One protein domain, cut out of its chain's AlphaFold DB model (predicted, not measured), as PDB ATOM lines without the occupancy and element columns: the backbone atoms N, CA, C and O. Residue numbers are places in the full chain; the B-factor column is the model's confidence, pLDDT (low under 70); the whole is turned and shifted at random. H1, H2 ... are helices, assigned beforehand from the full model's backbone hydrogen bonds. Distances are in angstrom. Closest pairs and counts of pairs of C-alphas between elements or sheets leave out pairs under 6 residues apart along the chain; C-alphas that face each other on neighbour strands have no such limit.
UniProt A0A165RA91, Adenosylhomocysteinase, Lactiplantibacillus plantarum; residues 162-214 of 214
ATOM      1  N   LYS A 162     -46.213  11.977 -13.627       88.12
ATOM      2  CA  LYS A 162     -46.840  12.592 -14.808       88.12
ATOM      3  C   LYS A 162     -46.011  12.394 -16.082       88.12
ATOM      4  O   LYS A 162     -46.571  12.407 -17.167       88.12
ATOM      5  N   ILE A 163     -44.696  12.182 -15.969       85.12
ATOM      6  CA  ILE A 163     -43.832  11.908 -17.131       85.12
ATOM      7  C   ILE A 163     -44.265  10.608 -17.818       85.12
ATOM      8  O   ILE A 163     -44.399  10.574 -19.041       85.12
ATOM      9  N   GLU A 164     -44.530   9.564 -17.030       87.25
ATOM     10  CA  GLU A 164     -44.995   8.272 -17.542       87.25
ATOM     11  C   GLU A 164     -46.421   8.372 -18.097       87.25
ATOM     12  O   GLU A 164     -46.718   7.828 -19.160       87.25
ATOM     13  N   GLU A 165     -47.300   9.128 -17.431       87.94
ATOM     14  CA  GLU A 165     -48.645   9.407 -17.945       87.94
ATOM     15  C   GLU A 165     -48.593  10.124 -19.305       87.94
ATOM     16  O   GLU A 165     -49.222   9.673 -20.260       87.94
ATOM     17  N   ASP A 166     -47.804  11.197 -19.430       88.00
ATOM     18  CA  ASP A 166     -47.647  11.956 -20.677       88.00
ATOM     19  C   ASP A 166     -47.087  11.080 -21.811       88.00
ATOM     20  O   ASP A 166     -47.481  11.227 -22.976       88.00
ATOM     21  N   PHE A 167     -46.193  10.139 -21.480       89.06
ATOM     22  CA  PHE A 167     -45.701   9.149 -22.433       89.06
ATOM     23  C   PHE A 167     -46.840   8.260 -22.947       89.06
ATOM     24  O   PHE A 167     -47.035   8.175 -24.165       89.06
ATOM     25  N   LEU A 168     -47.627   7.662 -22.046       90.81
ATOM     26  CA  LEU A 168     -48.767   6.805 -22.391       90.81
ATOM     27  C   LEU A 168     -49.851   7.561 -23.168       90.81
ATOM     28  O   LEU A 168     -50.393   7.032 -24.138       90.81
ATOM     29  N   VAL A 169     -50.127   8.818 -22.812       90.88
ATOM     30  CA  VAL A 169     -51.053   9.686 -23.555       90.88
ATOM     31  C   VAL A 169     -50.576   9.880 -24.992       90.88
ATOM     32  O   VAL A 169     -51.366   9.739 -25.928       90.88
ATOM     33  N   GLY A 170     -49.288  10.174 -25.193       92.88
ATOM     34  CA  GLY A 170     -48.727  10.313 -26.536       92.88
ATOM     35  C   GLY A 170     -48.817   9.023 -27.357       92.88
ATOM     36  O   GLY A 170     -49.161   9.080 -28.539       92.88
ATOM     37  N   HIS A 171     -48.589   7.865 -26.730       93.06
ATOM     38  CA  HIS A 171     -48.766   6.555 -27.360       93.06
ATOM     39  C   HIS A 171     -50.221   6.312 -27.793       93.06
ATOM     40  O   HIS A 171     -50.484   6.012 -28.959       93.06
ATOM     41  N   GLU A 172     -51.177   6.521 -26.886       93.00
ATOM     42  CA  GLU A 172     -52.610   6.344 -27.143       93.00
ATOM     43  C   GLU A 172     -53.125   7.244 -28.271       93.00
ATOM     44  O   GLU A 172     -53.961   6.824 -29.073       93.00
ATOM     45  N   ILE A 173     -52.613   8.475 -28.379       94.69
ATOM     46  CA  ILE A 173     -52.955   9.376 -29.488       94.69
ATOM     47  C   ILE A 173     -52.529   8.773 -30.829       94.69
ATOM     48  O   ILE A 173     -53.315   8.802 -31.779       94.69
ATOM     49  N   VAL A 174     -51.319   8.212 -30.922       94.50
ATOM     50  CA  VAL A 174     -50.828   7.581 -32.157       94.50
ATOM     51  C   VAL A 174     -51.669   6.355 -32.509       94.50
ATOM     52  O   VAL A 174     -52.159   6.267 -33.633       94.50
ATOM     53  N   VAL A 175     -51.922   5.465 -31.546       93.06
ATOM     54  CA  VAL A 175     -52.739   4.254 -31.753       93.06
ATOM     55  C   VAL A 175     -54.158   4.602 -32.207       93.06
ATOM     56  O   VAL A 175     -54.657   4.046 -33.183       93.06
ATOM     57  N   LYS A 176     -54.818   5.554 -31.543       93.50
ATOM     58  CA  LYS A 176     -56.182   5.959 -31.917       93.50
ATOM     59  C   LYS A 176     -56.228   6.666 -33.264       93.50
ATOM     60  O   LYS A 176     -57.208   6.503 -33.984       93.50
ATOM     61  N   SER A 177     -55.185   7.417 -33.614       94.50
ATOM     62  CA  SER A 177     -55.066   8.030 -34.940       94.50
ATOM     63  C   SER A 177     -54.920   6.970 -36.034       94.50
ATOM     64  O   SER A 177     -55.552   7.101 -37.078       94.50
ATOM     65  N   GLU A 178     -54.147   5.907 -35.788       93.44
ATOM     66  CA  GLU A 178     -54.008   4.764 -36.703       93.44
ATOM     67  C   GLU A 178     -55.354   4.065 -36.933       93.44
ATOM     68  O   GLU A 178     -55.771   3.895 -38.076       93.44
ATOM     69  N   ILE A 179     -56.069   3.734 -35.851       94.06
ATOM     70  CA  ILE A 179     -57.397   3.105 -35.920       94.06
ATOM     71  C   ILE A 179     -58.375   3.995 -36.691       94.06
ATOM     72  O   ILE A 179     -59.052   3.528 -37.601       94.06
ATOM     73  N   PHE A 180     -58.415   5.288 -36.358       95.06
ATOM     74  CA  PHE A 180     -59.284   6.242 -37.036       95.06
ATOM     75  C   PHE A 180     -58.989   6.311 -38.536       95.06
ATOM     76  O   PHE A 180     -59.912   6.275 -39.334       95.06
ATOM     77  N   LEU A 181     -57.720   6.393 -38.946       94.50
ATOM     78  CA  LEU A 181     -57.364   6.424 -40.367       94.50
ATOM     79  C   LEU A 181     -57.712   5.112 -41.080       94.50
ATOM     80  O   LEU A 181     -58.150   5.157 -42.235       94.50
ATOM     81  N   ALA A 182     -57.563   3.972 -40.398       92.50
ATOM     82  CA  ALA A 182     -57.892   2.660 -40.945       92.50
ATOM     83  C   ALA A 182     -59.382   2.548 -41.297       92.50
ATOM     84  O   ALA A 182     -59.712   1.998 -42.349       92.50
ATOM     85  N   ASP A 183     -60.268   3.164 -40.505       95.31
ATOM     86  CA  ASP A 183     -61.706   3.260 -40.807       95.31
ATOM     87  C   ASP A 183     -61.995   4.015 -42.123       95.31
ATOM     88  O   ASP A 183     -63.043   3.823 -42.741       95.31
ATOM     89  N   TYR A 184     -61.049   4.833 -42.600       95.06
ATOM     90  CA  TYR A 184     -61.098   5.533 -43.892       95.06
ATOM     91  C   TYR A 184     -60.194   4.895 -44.964       95.06
ATOM     92  O   TYR A 184     -59.925   5.510 -45.997       95.06
ATOM     93  N   GLY A 185     -59.721   3.663 -44.745       95.12
ATOM     94  CA  GLY A 185     -58.929   2.909 -45.719       95.12
ATOM     95  C   GLY A 185     -57.489   3.400 -45.875       95.12
ATOM     96  O   GLY A 185     -56.877   3.206 -46.926       95.12
ATOM     97  N   THR A 186     -56.931   4.064 -44.861       94.75
ATOM     98  CA  THR A 186     -55.534   4.512 -44.874       94.75
ATOM     99  C   THR A 186     -54.856   4.299 -43.521       94.75
ATOM    100  O   THR A 186     -55.505   3.962 -42.548       94.75
ATOM    101  N   THR A 187     -53.538   4.448 -43.448       94.06
ATOM    102  CA  THR A 187     -52.737   4.170 -42.239       94.06
ATOM    103  C   THR A 187     -51.683   5.253 -42.046       94.06
ATOM    104  O   THR A 187     -51.456   6.048 -42.956       94.06
ATOM    105  N   LEU A 188     -51.011   5.330 -40.899       91.94
ATOM    106  CA  LEU A 188     -49.855   6.225 -40.730       91.94
ATOM    107  C   LEU A 188     -48.587   5.659 -41.385       91.94
ATOM    108  O   LEU A 188     -47.660   6.421 -41.669       91.94
ATOM    109  N   LEU A 189     -48.554   4.352 -41.667       88.81
ATOM    110  CA  LEU A 189     -47.407   3.660 -42.254       88.81
ATOM    111  C   LEU A 189     -46.958   4.315 -43.571       88.81
ATOM    112  O   LEU A 189     -47.747   4.523 -44.496       88.81
ATOM    113  N   GLY A 190     -45.669   4.655 -43.649       85.75
ATOM    114  CA  GLY A 190     -45.058   5.293 -44.818       85.75
ATOM    115  C   GLY A 190     -45.506   6.737 -45.087       85.75
ATOM    116  O   GLY A 190     -45.096   7.325 -46.093       85.75
ATOM    117  N   LYS A 191     -46.331   7.347 -44.221       90.25
ATOM    118  CA  LYS A 191     -46.763   8.744 -44.369       90.25
ATOM    119  C   LYS A 191     -45.838   9.704 -43.626       90.25
ATOM    120  O   LYS A 191     -45.278   9.403 -42.579       90.25
ATOM    121  N   LYS A 192     -45.728  10.924 -44.155       92.19
ATOM    122  CA  LYS A 192     -45.074  12.039 -43.458       92.19
ATOM    123  C   LYS A 192     -46.080  12.697 -42.523       92.19
ATOM    124  O   LYS A 192     -47.100  13.205 -42.982       92.19
ATOM    125  N   VAL A 193     -45.767  12.714 -41.232       93.81
ATOM    126  CA  VAL A 193     -46.609  13.310 -40.191       93.81
ATOM    127  C   VAL A 193     -45.881  14.503 -39.579       93.81
ATOM    128  O   VAL A 193     -44.707  14.402 -39.223       93.81
ATOM    129  N   LEU A 194     -46.572  15.639 -39.460       95.12
ATOM    130  CA  LEU A 194     -46.083  16.822 -38.753       95.12
ATOM    131  C   LEU A 194     -46.701  16.865 -37.354       95.12
ATOM    132  O   LEU A 194     -47.920  16.929 -37.221       95.12
ATOM    133  N   VAL A 195     -45.860  16.892 -36.321       95.94
ATOM    134  CA  VAL A 195     -46.286  17.145 -34.939       95.94
ATOM    135  C   VAL A 195     -46.057  18.623 -34.629       95.94
ATOM    136  O   VAL A 195     -44.927  19.105 -34.700       95.94
ATOM    137  N   ILE A 196     -47.126  19.355 -34.303       96.00
ATOM    138  CA  ILE A 196     -47.039  20.767 -33.908       96.00
ATOM    139  C   ILE A 196     -46.931  20.843 -32.381       96.00
ATOM    140  O   ILE A 196     -47.885  20.537 -31.669       96.00
ATOM    141  N   GLY A 197     -45.764  21.278 -31.897       93.06
ATOM    142  CA  GLY A 197     -45.410  21.328 -30.475       93.06
ATOM    143  C   GLY A 197     -44.572  20.121 -30.031       93.06
ATOM    144  O   GLY A 197     -44.866  18.986 -30.386       93.06
ATOM    145  N   TYR A 198     -43.521  20.367 -29.240       94.31
ATOM    146  CA  TYR A 198     -42.557  19.343 -28.795       94.31
ATOM    147  C   TYR A 198     -42.340  19.362 -27.270       94.31
ATOM    148  O   TYR A 198     -41.231  19.192 -26.770       94.31
ATOM    149  N   GLY A 199     -43.414  19.629 -26.521       90.62
ATOM    150  CA  GLY A 199     -43.446  19.436 -25.064       90.62
ATOM    151  C   GLY A 199     -43.575  17.954 -24.687       90.62
ATOM    152  O   GLY A 199     -43.460  17.095 -25.554       90.62
ATOM    153  N   LYS A 200     -43.879  17.650 -23.417       90.25
ATOM    154  CA  LYS A 200     -43.941  16.273 -22.872       90.25
ATOM    155  C   LYS A 200     -44.776  15.302 -23.728       90.25
ATOM    156  O   LYS A 200     -44.281  14.264 -24.153       90.25
ATOM    157  N   VAL A 201     -46.011  15.681 -24.070       92.25
ATOM    158  CA  VAL A 201     -46.890  14.865 -24.932       92.25
ATOM    159  C   VAL A 201     -46.421  14.862 -26.393       92.25
ATOM    160  O   VAL A 201     -46.403  13.820 -27.040       92.25
ATOM    161  N   GLY A 202     -46.014  16.018 -26.927       94.62
ATOM    162  CA  GLY A 202     -45.598  16.150 -28.331       94.62
ATOM    163  C   GLY A 202     -44.347  15.336 -28.669       94.62
ATOM    164  O   GLY A 202     -44.288  14.701 -29.722       94.62
ATOM    165  N   SER A 203     -43.372  15.293 -27.758       93.94
ATOM    166  CA  SER A 203     -42.179  14.461 -27.908       93.94
ATOM    167  C   SER A 203     -42.516  12.968 -27.840       93.94
ATOM    168  O   SER A 203     -41.980  12.204 -28.644       93.94
ATOM    169  N   SER A 204     -43.454  12.554 -26.975       94.25
ATOM    170  CA  SER A 204     -43.965  11.175 -26.953       94.25
ATOM    171  C   SER A 204     -44.650  10.798 -28.272       94.25
ATOM    172  O   SER A 204     -44.322   9.763 -28.854       94.25
ATOM    173  N   ILE A 205     -45.534  11.650 -28.809       96.06
ATOM    174  CA  ILE A 205     -46.188  11.421 -30.111       96.06
ATOM    175  C   ILE A 205     -45.135  11.272 -31.216       96.06
ATOM    176  O   ILE A 205     -45.163  10.306 -31.976       96.06
ATOM    177  N   ALA A 206     -44.180  12.202 -31.295       95.06
ATOM    178  CA  ALA A 206     -43.126  12.167 -32.303       95.06
ATOM    179  C   ALA A 206     -42.241  10.913 -32.192       95.06
ATOM    180  O   ALA A 206     -41.838  10.350 -33.212       95.06
ATOM    181  N   GLY A 207     -41.951  10.463 -30.967       93.06
ATOM    182  CA  GLY A 207     -41.230   9.218 -30.705       93.06
ATOM    183  C   GLY A 207     -42.007   7.986 -31.168       93.06
ATOM    184  O   GLY A 207     -41.469   7.167 -31.909       93.06
ATOM    185  N   ASN A 208     -43.287   7.889 -30.805       91.75
ATOM    186  CA  ASN A 208     -44.153   6.772 -31.189       91.75
ATOM    187  C   ASN A 208     -44.374   6.703 -32.711       91.75
ATOM    188  O   ASN A 208     -44.275   5.626 -33.292       91.75
ATOM    189  N   LEU A 209     -44.584   7.843 -33.381       92.19
ATOM    190  CA  LEU A 209     -44.718   7.899 -34.842       92.19
ATOM    191  C   LEU A 209     -43.461   7.403 -35.564       92.19
ATOM    192  O   LEU A 209     -43.568   6.740 -36.589       92.19
ATOM    193  N   ARG A 210     -42.262   7.676 -35.032       86.56
ATOM    194  CA  ARG A 210     -41.006   7.217 -35.643       86.56
ATOM    195  C   ARG A 210     -40.921   5.693 -35.729       86.56
ATOM    196  O   ARG A 210     -40.383   5.190 -36.704       86.56
ATOM    197  N   ASN A 211     -41.471   4.987 -34.745       73.81
ATOM    198  CA  ASN A 211     -41.470   3.524 -34.703       73.81
ATOM    199  C   ASN A 211     -42.515   2.896 -35.642       73.81
ATOM    200  O   ASN A 211     -42.410   1.716 -35.951       73.81
ATOM    201  N   VAL A 212     -43.523   3.666 -36.073       62.50
ATOM    202  CA  VAL A 212     -44.612   3.215 -36.962       62.50
ATOM    203  C   VAL A 212     -44.352   3.592 -38.427       62.50
ATOM    204  O   VAL A 212     -44.889   2.967 -39.335       62.50
ATOM    205  N   VAL A 213     -43.558   4.637 -38.674       57.12
ATOM    206  CA  VAL A 213     -43.300   5.186 -40.019       57.12
ATOM    207  C   VAL A 213     -42.045   4.583 -40.682       57.12
ATOM    208  O   VAL A 213     -41.853   4.793 -41.880       57.12
ATOM    209  N   GLN A 214     -41.208   3.850 -39.934       46.31
ATOM    210  CA  GLN A 214     -40.102   3.042 -40.481       46.31
ATOM    211  C   GLN A 214     -40.616   1.738 -41.089       46.31
ATOM    212  O   GLN A 214     -40.106   1.387 -42.176       46.31
TER     213      GLN A 214
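AT A GLANCE: This is residues 162 to 214 of the 214 residues of the protein "Adenosylhomocysteinase" of Lactiplantibacillus plantarum (UniProt A0A165RA91). A long helix, H1, is crossed by a shorter helix, H2, which packs on it as a slanted X, both running the same way. A long loop, residues 183 to 199, folds back from the end of H1 to the beginning of H2, and residues 180 to 185 stick out at the turn, where H1 gives way to this loop. The printed part has 53 residues with two named helices, H1 then H2 along the chain, and no named strand; the class is all helix. The whole is compact, with a radius of gyration of the C-alphas of 11.0 A, yet elongated in outline, spanning 34 by 18 by 18 A.

IN THESE COORDINATES: Find C-alpha 162 at (-46.840, 12.592, -14.808); from there H1, residues 162 to 182, runs 30.1 A to C-alpha 182 at (-57.892, 2.660, -40.945). H2, residues 200 to 213, runs 20.4 A from its first C-alpha to C-alpha 213 at (-43.300, 5.186, -40.019).

HOW THE PARTS SIT: Begin with H1 and look at Gly 170, where H2 touches it: the closest C-alphas of the two helices are those of Gly 170 and Ile 205, 4.5 A apart. Their lines stand at a steep tilt of 43 degrees, and they run the same way. Their centres are 8.7 A apart. In H1 every O i to N i+4 pair is within hydrogen-bond range; in H2 9 of 10 are.

THE WHOLE: The two C-alphas farthest apart are those of Lys 162 and Gly 185, at 34.6 A. The printed part has no cut, and the link from H1 to H2, 17 residues, is long. Look in the B-factor column at residues 212 to 214, which are under 70; the mean pLDDT of the printed part is 90.0.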